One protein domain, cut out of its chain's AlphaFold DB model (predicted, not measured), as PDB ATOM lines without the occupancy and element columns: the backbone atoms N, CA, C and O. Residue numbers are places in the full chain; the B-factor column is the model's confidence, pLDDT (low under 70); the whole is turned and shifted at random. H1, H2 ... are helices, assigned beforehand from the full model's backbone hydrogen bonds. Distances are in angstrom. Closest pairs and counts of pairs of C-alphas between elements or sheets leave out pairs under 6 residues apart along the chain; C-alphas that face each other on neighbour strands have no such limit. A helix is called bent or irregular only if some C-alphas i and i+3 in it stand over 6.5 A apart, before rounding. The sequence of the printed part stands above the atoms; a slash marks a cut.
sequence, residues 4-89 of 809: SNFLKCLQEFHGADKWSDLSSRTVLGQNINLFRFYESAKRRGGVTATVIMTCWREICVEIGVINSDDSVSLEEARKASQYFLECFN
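AT A GLANCE: This is residues 4 to 89 of the 809 residues of the protein "ARID domain-containing protein" of Theileria equi strain WA (UniProt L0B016). A small helical domain in which H4 packs on both H3 and H5 at wide angles, while H1 and H2 form a corner at one end of the body, near the last residues of H5. The 11-residue link before H5 runs past the opposite end. The printed part has 86 residues with five named helices, H1 to H5 in order, and no named strand: all helix. It is compact, with a radius of gyration of the C-alphas of 12.4 A and spans of 36 by 27 by 19 A.

HOW THE PARTS SIT: H1, residues 4 to 14, is close to but not clearly touching H2, residues 16 to 24; the C-alphas of Gln 11 and Trp 19 are closest, 5.4 A, at a steep tilt of 60 degrees, opposite ways. H1 and H3, residues 34 to 43, only just touch, only at their ends, with 3 pairs of C-alphas within 8 A, the closest those of Phe 6 and Phe 35, 6.8 A. H3 touches H4, residues 48 to 62, closest at the C-alphas of Ala 41 and Val 51, 6.1 A; at 70.1 degrees they are only just about perpendicular. H4 touches H5, residues 74 to 88, closest at the C-alphas of Met 53 and Ser 81, 6.2 A, at a steep tilt of 62 degrees, opposite ways. H2 is close to but not clearly touching H5, closest at the C-alphas of Leu 22 and Cys 87, 7.2 A. H4 is apart from H1 and H2. Every O i to N i+4 pair is within hydrogen-bond range in H1, H2, H3 and H5, and 9 of 11 in H4.

IN THESE COORDINATES: H1 begins at C-alpha 4 (55.242, 30.637, -40.362) and measures 15.6 A; H2 measures 12.3 A and H3 14.3 A. H4, 16.4 A, is irregular: C-alphas 54 and 57 are 8.2 A apart. H5, 21.2 A, ends at C-alpha 88 (46.234, 34.006, -53.609).

THE WHOLE: The two C-alphas farthest apart, of Ala 16 and Asp 69, are 36.6 A apart. The printed part has no cut, and the link from H4 to H5 is long. The mean pLDDT of the printed part is 93.5, and no printed residue is under 70.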
ATOM      1  N   SER A   4      53.950  30.030 -40.004       95.75
ATOM      2  CA  SER A   4      55.242  30.637 -40.362       95.75
ATOM      3  C   SER A   4      55.766  30.171 -41.730       95.75
ATOM      4  O   SER A   4      56.114  31.003 -42.569       95.75
ATOM      5  N   ASN A   5      55.757  28.859 -41.997       95.19
ATOM      6  CA  ASN A   5      56.191  28.310 -43.289       95.19
ATOM      7  C   ASN A   5      55.300  28.789 -44.440       95.19
ATOM      8  O   ASN A   5      55.800  29.117 -45.512       95.19
ATOM      9  N   PHE A   6      53.985  28.860 -44.216       96.12
ATOM     10  CA  PHE A   6      53.049  29.372 -45.212       96.12
ATOM     11  C   PHE A   6      53.332  30.835 -45.566       96.12
ATOM     12  O   PHE A   6      53.445  31.164 -46.745       96.12
ATOM     13  N   LEU A   7      53.489  31.700 -44.557       95.81
ATOM     14  CA  LEU A   7      53.771  33.121 -44.768       95.81
ATOM     15  C   LEU A   7      55.110  33.327 -45.478       95.81
ATOM     16  O   LEU A   7      55.203  34.183 -46.352       95.81
ATOM     17  N   LYS A   8      56.117  32.499 -45.176       95.69
ATOM     18  CA  LYS A   8      57.401  32.521 -45.881       95.69
ATOM     19  C   LYS A   8      57.250  32.157 -47.362       95.69
ATOM     20  O   LYS A   8      57.738  32.891 -48.213       95.69
ATOM     21  N   CYS A   9      56.524  31.085 -47.689       96.25
ATOM     22  CA  CYS A   9      56.259  30.719 -49.085       96.25
ATOM     23  C   CYS A   9      55.431  31.784 -49.818       96.25
ATOM     24  O   CYS A   9      55.655  32.043 -50.998       96.25
ATOM     25  N   LEU A  10      54.481  32.416 -49.126       96.00
ATOM     26  CA  LEU A  10      53.665  33.489 -49.690       96.00
ATOM     27  C   LEU A  10      54.500  34.756 -49.949       96.00
ATOM     28  O   LEU A  10      54.346  35.394 -50.991       96.00
ATOM     29  N   GLN A  11      55.431  35.078 -49.049       96.62
ATOM     30  CA  GLN A  11      56.414  36.147 -49.222       96.62
ATOM     31  C   GLN A  11      57.356  35.868 -50.401       96.62
ATOM     32  O   GLN A  11      57.591  36.755 -51.220       96.62
ATOM     33  N   GLU A  12      57.875  34.643 -50.516       96.19
ATOM     34  CA  GLU A  12      58.723  34.222 -51.640       96.19
ATOM     35  C   GLU A  12      57.968  34.287 -52.977       96.19
ATOM     36  O   GLU A  12      58.540  34.701 -53.984       96.19
ATOM     37  N   PHE A  13      56.674  33.947 -52.986       96.31
ATOM     38  CA  PHE A  13      55.829  33.997 -54.180       96.31
ATOM     39  C   PHE A  13      55.596  35.423 -54.700       96.31
ATOM     40  O   PHE A  13      55.665  35.654 -55.906       96.31
ATOM     41  N   HIS A  14      55.321  36.386 -53.814       95.81
ATOM     42  CA  HIS A  14      55.069  37.779 -54.220       95.81
ATOM     43  C   HIS A  14      56.343  38.613 -54.390       95.81
ATOM     44  O   HIS A  14      56.311  39.624 -55.092       95.81
ATOM     45  N   GLY A  15      57.447  38.207 -53.760       96.62
ATOM     46  CA  GLY A  15      58.651  39.021 -53.612       96.62
ATOM     47  C   GLY A  15      58.547  40.013 -52.446       96.62
ATOM     48  O   GLY A  15      57.456  40.358 -51.991       96.62
ATOM     49  N   ALA A  16      59.697  40.483 -51.950       93.00
ATOM     50  CA  ALA A  16      59.784  41.277 -50.719       93.00
ATOM     51  C   ALA A  16      58.980  42.591 -50.769       93.00
ATOM     52  O   ALA A  16      58.251  42.892 -49.824       93.00
ATOM     53  N   ASP A  17      59.066  43.332 -51.876       92.44
ATOM     54  CA  ASP A  17      58.422  44.646 -52.012       92.44
ATOM     55  C   ASP A  17      56.894  44.527 -52.007       92.44
ATOM     56  O   ASP A  17      56.203  45.196 -51.237       92.44
ATOM     57  N   LYS A  18      56.357  43.608 -52.818       93.62
ATOM     58  CA  LYS A  18      54.913  43.371 -52.916       93.62
ATOM     59  C   LYS A  18      54.358  42.720 -51.649       93.62
ATOM     60  O   LYS A  18      53.236  43.015 -51.251       93.62
ATOM     61  N   TRP A  19      55.137  41.861 -50.991       95.50
ATOM     62  CA  TRP A  19      54.756  41.286 -49.704       95.50
ATOM     63  C   TRP A  19      54.636  42.346 -48.604       95.50
ATOM     64  O   TRP A  19      53.698  42.290 -47.814       95.50
ATOM     65  N   SER A  20      55.543  43.326 -48.562       93.31
ATOM     66  CA  SER A  20      55.480  44.432 -47.596       93.31
ATOM     67  C   SER A  20      54.185  45.245 -47.745       93.31
ATOM     68  O   SER A  20      53.497  45.524 -46.762       93.31
ATOM     69  N   ASP A  21      53.789  45.540 -48.985       93.88
ATOM     70  CA  ASP A  21      52.510  46.196 -49.284       93.88
ATOM     71  C   ASP A  21      51.315  45.305 -48.896       93.88
ATOM     72  O   ASP A  21      50.463  45.709 -48.111       93.88
ATOM     73  N   LEU A  22      51.282  44.042 -49.340       93.56
ATOM     74  CA  LEU A  22      50.165  43.138 -49.035       93.56
ATOM     75  C   LEU A  22      49.999  42.869 -47.532       93.56
ATOM     76  O   LEU A  22      48.882  42.900 -47.034       93.56
ATOM     77  N   SER A  23      51.088  42.640 -46.801       93.44
ATOM     78  CA  SER A  23      51.044  42.327 -45.363       93.44
ATOM     79  C   SER A  23      50.689  43.524 -44.473       93.44
ATOM     80  O   SER A  23      50.278  43.330 -43.327       93.44
ATOM     81  N   SER A  24      50.830  44.753 -44.982       93.12
ATOM     82  CA  SER A  24      50.482  45.981 -44.257       93.12
ATOM     83  C   SER A  24      49.077  46.504 -44.570       93.12
ATOM     84  O   SER A  24      48.537  47.302 -43.799       93.12
ATOM     85  N   ARG A  25      48.450  46.048 -45.662       94.69
ATOM     86  CA  ARG A  25      47.089  46.450 -46.033       94.69
ATOM     87  C   ARG A  25      46.057  45.905 -45.047       94.69
ATOM     88  O   ARG A  25      45.942  44.706 -44.814       94.69
ATOM     89  N   THR A  26      45.232  46.806 -44.529       93.38
ATOM     90  CA  THR A  26      44.033  46.452 -43.764       93.38
ATOM     91  C   THR A  26      42.846  46.282 -44.700       93.38
ATOM     92  O   THR A  26      42.593  47.140 -45.548       93.38
ATOM     93  N   VAL A  27      42.069  45.224 -44.498       91.44
ATOM     94  CA  VAL A  27      40.834  44.959 -45.240       91.44
ATOM     95  C   VAL A  27      39.697  44.848 -44.237       91.44
ATOM     96  O   VAL A  27      39.855  44.230 -43.189       91.44
ATOM     97  N   LEU A  28      38.570  45.511 -44.525       93.06
ATOM     98  CA  LEU A  28      37.426  45.615 -43.601       93.06
ATOM     99  C   LEU A  28      37.823  46.217 -42.236       93.06
ATOM    100  O   LEU A  28      37.292  45.851 -41.194       93.06
ATOM    101  N   GLY A  29      38.809  47.123 -42.243       92.25
ATOM    102  CA  GLY A  29      39.318  47.785 -41.039       92.25
ATOM    103  C   GLY A  29      40.183  46.906 -40.129       92.25
ATOM    104  O   GLY A  29      40.565  47.364 -39.055       92.25
ATOM    105  N   GLN A  30      40.518  45.676 -40.533       93.19
ATOM    106  CA  GLN A  30      41.301  44.740 -39.724       93.19
ATOM    107  C   GLN A  30      42.497  44.168 -40.495       93.19
ATOM    108  O   GLN A  30      42.538  44.175 -41.728       93.19
ATOM    109  N   ASN A  31      43.493  43.676 -39.753       92.94
ATOM    110  CA  ASN A  31      44.582  42.890 -40.324       92.94
ATOM    111  C   ASN A  31      44.134  41.425 -40.406       92.94
ATOM    112  O   ASN A  31      43.750  40.828 -39.399       92.94
ATOM    113  N   ILE A  32      44.130  40.868 -41.613       94.69
ATOM    114  CA  ILE A  32      43.540  39.559 -41.874       94.69
ATOM    115  C   ILE A  32      44.604  38.476 -41.739       94.69
ATOM    116  O   ILE A  32      45.648  38.529 -42.385       94.69
ATOM    117  N   ASN A  33      44.307  37.437 -40.957       95.75
ATOM    118  CA  ASN A  33      45.157  36.253 -40.887       95.75
ATOM    119  C   ASN A  33      45.082  35.469 -42.217       95.75
ATOM    120  O   ASN A  33      44.183  34.655 -42.436       95.75
ATOM    121  N   LEU A  34      46.043  35.736 -43.109       96.44
ATOM    122  CA  LEU A  34      46.120  35.152 -44.454       96.44
ATOM    123  C   LEU A  34      46.226  33.622 -44.442       96.44
ATOM    124  O   LEU A  34      45.719  32.969 -45.353       96.44
ATOM    125  N   PHE A  35      46.842  33.041 -43.410       96.44
ATOM    126  CA  PHE A  35      46.950  31.592 -43.252       96.44
ATOM    127  C   PHE A  35      45.583  30.953 -42.996       96.44
ATOM    128  O   PHE A  35      45.166  30.073 -43.750       96.44
ATOM    129  N   ARG A  36      44.842  31.448 -41.997       96.75
ATOM    130  CA  ARG A  36      43.489  30.954 -41.690       96.75
ATOM    131  C   ARG A  36      42.531  31.162 -42.856       96.75
ATOM    132  O   ARG A  36      41.747  30.270 -43.166       96.75
ATOM    133  N   PHE A  37      42.630  32.307 -43.533       96.88
ATOM    134  CA  PHE A  37      41.828  32.577 -44.722       96.88
ATOM    135  C   PHE A  37      42.095  31.539 -45.827       96.88
ATOM    136  O   PHE A  37      41.156  30.962 -46.377       96.88
ATOM    137  N   TYR A  38      43.368  31.252 -46.124       95.31
ATOM    138  CA  TYR A  38      43.745  30.261 -47.132       95.31
ATOM    139  C   TYR A  38      43.313  28.837 -46.755       95.31
ATOM    140  O   TYR A  38      42.804  28.108 -47.606       95.31
ATOM    141  N   GLU A  39      43.461  28.433 -45.491       94.94
ATOM    142  CA  GLU A  39      42.997  27.119 -45.029       94.94
ATOM    143  C   GLU A  39      41.477  26.961 -45.159       94.94
ATOM    144  O   GLU A  39      41.004  25.927 -45.639       94.94
ATOM    145  N   SER A  40      40.700  27.982 -44.787       95.88
ATOM    146  CA  SER A  40      39.244  27.982 -44.967       95.88
ATOM    147  C   SER A  40      38.844  27.967 -46.444       95.88
ATOM    148  O   SER A  40      37.941  27.215 -46.819       95.88
ATOM    149  N   ALA A  41      39.551  28.696 -47.314       94.62
ATOM    150  CA  ALA A  41      39.336  28.621 -48.760       94.62
ATOM    151  C   ALA A  41      39.626  27.211 -49.309       94.62
ATOM    152  O   ALA A  41      38.830  26.658 -50.067       94.62
ATOM    153  N   LYS A  42      40.729  26.583 -48.881       91.88
ATOM    154  CA  LYS A  42      41.121  25.233 -49.315       91.88
ATOM    155  C   LYS A  42      40.124  24.166 -48.852       91.88
ATOM    156  O   LYS A  42      39.802  23.269 -49.630       91.88
ATOM    157  N   ARG A  43      39.595  24.272 -47.624       93.81
ATOM    158  CA  ARG A  43      38.579  23.342 -47.085       93.81
ATOM    159  C   ARG A  43      37.279  23.334 -47.887       93.81
ATOM    160  O   ARG A  43      36.640  22.291 -47.974       93.81
ATOM    161  N   ARG A  44      36.907  24.460 -48.502       92.62
ATOM    162  CA  ARG A  44      35.706  24.560 -49.353       92.62
ATOM    163  C   ARG A  44      35.856  23.855 -50.707       92.62
ATOM    164  O   ARG A  44      34.848  23.581 -51.351       92.62
ATOM    165  N   GLY A  45      37.081  23.494 -51.101       83.88
ATOM    166  CA  GLY A  45      37.373  22.776 -52.342       83.88
ATOM    167  C   GLY A  45      37.204  23.631 -53.605       83.88
ATOM    168  O   GLY A  45      36.564  24.675 -53.601       83.88
ATOM    169  N   GLY A  46      37.799  23.184 -54.713       84.94
ATOM    170  CA  GLY A  46      37.808  23.923 -55.982       84.94
ATOM    171  C   GLY A  46      39.075  24.756 -56.199       84.94
ATOM    172  O   GLY A  46      40.065  24.615 -55.485       84.94
ATOM    173  N   VAL A  47      39.069  25.590 -57.242       85.06
ATOM    174  CA  VAL A  47      40.188  26.495 -57.550       85.06
ATOM    175  C   VAL A  47      40.152  27.664 -56.568       85.06
ATOM    176  O   VAL A  47      39.127  28.337 -56.467       85.06
ATOM    177  N   THR A  48      41.266  27.942 -55.881       85.62
ATOM    178  CA  THR A  48      41.371  28.986 -54.842       85.62
ATOM    179  C   THR A  48      40.802  30.332 -55.299       85.62
ATOM    180  O   THR A  48      40.038  30.954 -54.567       85.62
ATOM    181  N   ALA A  49      41.087  30.751 -56.537       81.62
ATOM    182  CA  ALA A  49      40.561  31.994 -57.104       81.62
ATOM    183  C   ALA A  49      39.023  32.015 -57.193       81.62
ATOM    184  O   ALA A  49      38.400  33.027 -56.880       81.62
ATOM    185  N   THR A  50      38.399  30.897 -57.576       84.94
ATOM    186  CA  THR A  50      36.936  30.777 -57.646       84.94
ATOM    187  C   THR A  50      36.321  30.848 -56.256       84.94
ATOM    188  O   THR A  50      35.383  31.611 -56.058       84.94
ATOM    189  N   VAL A  51      36.888  30.122 -55.288       89.81
ATOM    190  CA  VAL A  51      36.406  30.135 -53.897       89.81
ATOM    191  C   VAL A  51      36.509  31.530 -53.294       89.81
ATOM    192  O   VAL A  51      35.589  31.969 -52.616       89.81
ATOM    193  N   ILE A  52      37.593  32.254 -53.561       89.38
ATOM    194  CA  ILE A  52      37.746  33.638 -53.106       89.38
ATOM    195  C   ILE A  52      36.672  34.527 -53.727       89.38
ATOM    196  O   ILE A  52      36.002  35.257 -53.007       89.38
ATOM    197  N   MET A  53      36.449  34.434 -55.039       86.50
ATOM    198  CA  MET A  53      35.452  35.267 -55.715       86.50
ATOM    199  C   MET A  53      34.026  35.030 -55.217       86.50
ATOM    200  O   MET A  53      33.252  35.979 -55.146       86.50
ATOM    201  N   THR A  54      33.675  33.788 -54.878       89.44
ATOM    202  CA  THR A  54      32.297  33.435 -54.516       89.44
ATOM    203  C   THR A  54      32.043  33.345 -53.016       89.44
ATOM    204  O   THR A  54      30.890  33.429 -52.619       89.44
ATOM    205  N   CYS A  55      33.079  33.129 -52.196       94.88
ATOM    206  CA  CYS A  55      32.928  32.741 -50.788       94.88
ATOM    207  C   CYS A  55      33.803  33.542 -49.799       94.88
ATOM    208  O   CYS A  55      33.950  33.129 -48.645       94.88
ATOM    209  N   TRP A  56      34.459  34.636 -50.213       95.69
ATOM    210  CA  TRP A  56      35.360  35.380 -49.316       95.69
ATOM    211  C   TRP A  56      34.641  35.917 -48.071       95.69
ATOM    212  O   TRP A  56      35.250  35.950 -47.002       95.69
ATOM    213  N   ARG A  57      33.362  36.312 -48.180       95.56
ATOM    214  CA  ARG A  57      32.591  36.864 -47.055       95.56
ATOM    215  C   ARG A  57      32.368  35.796 -45.995       95.56
ATOM    216  O   ARG A  57      32.654  36.029 -44.828       95.56
ATOM    217  N   GLU A  58      31.914  34.615 -46.391       96.69
ATOM    218  CA  GLU A  58      31.695  33.489 -45.489       96.69
ATOM    219  C   GLU A  58      33.003  33.051 -44.833       96.69
ATOM    220  O   GLU A  58      32.998  32.708 -43.657       96.69
ATOM    221  N   ILE A  59      34.120  33.098 -45.566       96.88
ATOM    222  CA  ILE A  59      35.445  32.836 -44.996       96.88
ATOM    223  C   ILE A  59      35.803  33.911 -43.964       96.88
ATOM    224  O   ILE A  59      36.284  33.567 -42.891       96.88
ATOM    225  N   CYS A  60      35.540  35.193 -44.243       96.12
ATOM    226  CA  CYS A  60      35.782  36.285 -43.296       96.12
ATOM    227  C   CYS A  60      34.923  36.160 -42.028       96.12
ATOM    228  O   CYS A  60      35.432  36.415 -40.940       96.12
ATOM    229  N   VAL A  61      33.663  35.725 -42.148       96.31
ATOM    230  CA  VAL A  61      32.807  35.396 -40.993       96.31
ATOM    231  C   VAL A  61      33.410  34.236 -40.200       96.31
ATOM    232  O   VAL A  61      33.541  34.306 -38.983       96.31
ATOM    233  N   GLU A  62      33.835  33.183 -40.895       96.44
ATOM    234  CA  GLU A  62      34.394  31.969 -40.296       96.44
ATOM    235  C   GLU A  62      35.687  32.229 -39.504       96.44
ATOM    236  O   GLU A  62      35.891  31.640 -38.444       96.44
ATOM    237  N   ILE A  63      36.551  33.127 -39.989       95.94
ATOM    238  CA  ILE A  63      37.794  33.506 -39.297       95.94
ATOM    239  C   ILE A  63      37.611  34.665 -38.302       95.94
ATOM    240  O   ILE A  63      38.592  35.080 -37.685       95.94
ATOM    241  N   GLY A  64      36.383  35.173 -38.134       95.31
ATOM    242  CA  GLY A  64      36.039  36.216 -37.163       95.31
ATOM    243  C   GLY A  64      36.451  37.639 -37.553       95.31
ATOM    244  O   GLY A  64      36.631  38.472 -36.672       95.31
ATOM    245  N   VAL A  65      36.624  37.923 -38.849       94.69
ATOM    246  CA  VAL A  65      36.928  39.279 -39.355       94.69
ATOM    247  C   VAL A  65      35.666  40.148 -39.426       94.69
ATOM    248  O   VAL A  65      35.736  41.353 -39.204       94.69
ATOM    249  N   ILE A  66      34.512  39.543 -39.713       95.38
ATOM    250  CA  ILE A  66      33.197  40.204 -39.755       95.38
ATOM    251  C   ILE A  66      32.163  39.355 -39.018       95.38
ATOM    252  O   ILE A  66      32.262  38.126 -39.022       95.38
ATOM    253  N   ASN A  67      31.151  39.979 -38.420       95.00
ATOM    254  CA  ASN A  67      30.015  39.236 -37.882       95.00
ATOM    255  C   ASN A  67      29.081  38.796 -39.020       95.00
ATOM    256  O   ASN A  67      29.060  39.397 -40.098       95.00
ATOM    257  N   SER A  68      28.271  37.758 -38.786       92.56
ATOM    258  CA  SER A  68      27.279  37.277 -39.766       92.56
ATOM    259  C   SER A  68      26.313  38.376 -40.217       92.56
ATOM    260  O   SER A  68      25.917  38.411 -41.389       92.56
ATOM    261  N   ASP A  69      25.997  39.278 -39.289       94.00
ATOM    262  CA  ASP A  69      24.963  40.304 -39.419       94.00
ATOM    263  C   ASP A  69      25.523  41.634 -39.946       94.00
ATOM    264  O   ASP A  69      24.758  42.527 -40.315       94.00
ATOM    265  N   ASP A  70      26.851  41.760 -40.043       92.88
ATOM    266  CA  ASP A  70      27.485  42.970 -40.550       92.88
ATOM    267  C   ASP A  70      27.225  43.100 -42.058       92.88
ATOM    268  O   ASP A  70      27.563  42.227 -42.879       92.88
ATOM    269  N   SER A  71      26.617  44.224 -42.438       92.75
ATOM    270  CA  SER A  71      26.472  44.619 -43.834       92.75
ATOM    271  C   SER A  71      27.792  45.198 -44.332       92.75
ATOM    272  O   SER A  71      28.227  46.244 -43.853       92.75
ATOM    273  N   VAL A  72      28.410  44.550 -45.318       94.62
ATOM    274  CA  VAL A  72      29.599  45.080 -45.996       94.62
ATOM    275  C   VAL A  72      29.145  45.934 -47.176       94.62
ATOM    276  O   VAL A  72      28.311  45.497 -47.974       94.62
ATOM    277  N   SER A  73      29.671  47.153 -47.298       94.69
ATOM    278  CA  SER A  73      29.348  48.003 -48.444       94.69
ATOM    279  C   SER A  73      29.889  47.401 -49.749       94.69
ATOM    280  O   SER A  73      30.889  46.682 -49.755       94.69
ATOM    281  N   LEU A  74      29.258  47.709 -50.888       88.88
ATOM    282  CA  LEU A  74      29.681  47.177 -52.193       88.88
ATOM    283  C   LEU A  74      31.155  47.504 -52.512       88.88
ATOM    284  O   LEU A  74      31.863  46.681 -53.087       88.88
ATOM    285  N   GLU A  75      31.628  48.688 -52.117       93.06
ATOM    286  CA  GLU A  75      33.009  49.107 -52.373       93.06
ATOM    287  C   GLU A  75      34.016  48.373 -51.475       93.06
ATOM    288  O   GLU A  75      35.090  47.990 -51.937       93.06
ATOM    289  N   GLU A  76      33.674  48.112 -50.213       94.31
ATOM    290  CA  GLU A  76      34.504  47.293 -49.320       94.31
ATOM    291  C   GLU A  76      34.546  45.834 -49.765       94.31
ATOM    292  O   GLU A  76      35.614  45.226 -49.748       94.31
ATOM    293  N   ALA A  77      33.417  45.296 -50.235       90.38
ATOM    294  CA  ALA A  77      33.345  43.964 -50.821       90.38
ATOM    295  C   ALA A  77      34.273  43.840 -52.038       90.38
ATOM    296  O   ALA A  77      35.049  42.891 -52.140       90.38
ATOM    297  N   ARG A  78      34.260  44.838 -52.931       88.75
ATOM    298  CA  ARG A  78      35.144  44.883 -54.104       88.75
ATOM    299  C   ARG A  78      36.621  44.940 -53.706       88.75
ATOM    300  O   ARG A  78      37.424  44.184 -54.251       88.75
ATOM    301  N   LYS A  79      36.972  45.789 -52.731       93.75
ATOM    302  CA  LYS A  79      38.339  45.907 -52.194       93.75
ATOM    303  C   LYS A  79      38.813  44.614 -51.530       93.75
ATOM    304  O   LYS A  79      39.950  44.209 -51.756       93.75
ATOM    305  N   ALA A  80      37.950  43.953 -50.758       93.44
ATOM    306  CA  ALA A  80      38.264  42.689 -50.102       93.44
ATOM    307  C   ALA A  80      38.519  41.572 -51.124       93.44
ATOM    308  O   ALA A  80      39.573  40.939 -51.085       93.44
ATOM    309  N   SER A  81      37.616  41.384 -52.094       92.25
ATOM    310  CA  SER A  81      37.793  40.397 -53.169       92.25
ATOM    311  C   SER A  81      39.087  40.616 -53.947       92.25
ATOM    312  O   SER A  81      39.831  39.668 -54.195       92.25
ATOM    313  N   GLN A  82      39.377  41.871 -54.311       94.44
ATOM    314  CA  GLN A  82      40.597  42.210 -55.037       94.44
ATOM    315  C   GLN A  82      41.849  41.918 -54.203       94.44
ATOM    316  O   GLN A  82      42.776  41.297 -54.715       94.44
ATOM    317  N   TYR A  83      41.858  42.286 -52.919       96.50
ATOM    318  CA  TYR A  83      42.970  41.990 -52.017       96.50
ATOM    319  C   TYR A  83      43.244  40.486 -51.911       96.50
ATOM    320  O   TYR A  83      44.377  40.046 -52.099       96.50
ATOM    321  N   PHE A  84      42.214  39.667 -51.687       96.69
ATOM    322  CA  PHE A  84      42.401  38.220 -51.566       96.69
ATOM    323  C   PHE A  84      42.843  37.564 -52.874       96.69
ATOM    324  O   PHE A  84      43.658  36.638 -52.853       96.69
ATOM    325  N   LEU A  85      42.355  38.047 -54.019       93.69
ATOM    326  CA  LEU A  85      42.871  37.619 -55.316       93.69
ATOM    327  C   LEU A  85      44.333  38.030 -55.501       93.69
ATOM    328  O   LEU A  85      45.134  37.215 -55.948       93.69
ATOM    329  N   GLU A  86      44.713  39.250 -55.129       95.06
ATOM    330  CA  GLU A  86      46.108  39.689 -55.185       95.06
ATOM    331  C   GLU A  86      47.012  38.818 -54.305       95.06
ATOM    332  O   GLU A  86      48.125  38.514 -54.730       95.06
ATOM    333  N   CYS A  87      46.528  38.362 -53.144       94.75
ATOM    334  CA  CYS A  87      47.256  37.452 -52.261       94.75
ATOM    335  C   CYS A  87      47.377  36.029 -52.824       94.75
ATOM    336  O   CYS A  87      48.449  35.434 -52.718       94.75
ATOM    337  N   PHE A  88      46.311  35.459 -53.391       95.44
ATOM    338  CA  PHE A  88      46.234  34.006 -53.609       95.44
ATOM    339  C   PHE A  88      46.034  33.562 -55.058       95.44
ATOM    340  O   PHE A  88      46.031  32.358 -55.327       95.44
ATOM    341  N   ASN A  89      45.865  34.478 -56.011       89.31
ATOM    342  CA  ASN A  89      45.701  34.097 -57.409       89.31
ATOM    343  C   ASN A  89      46.965  33.379 -57.911       89.31
ATOM    344  O   ASN A  89      48.069  33.914 -57.839       89.31
TER     345      ASN A  89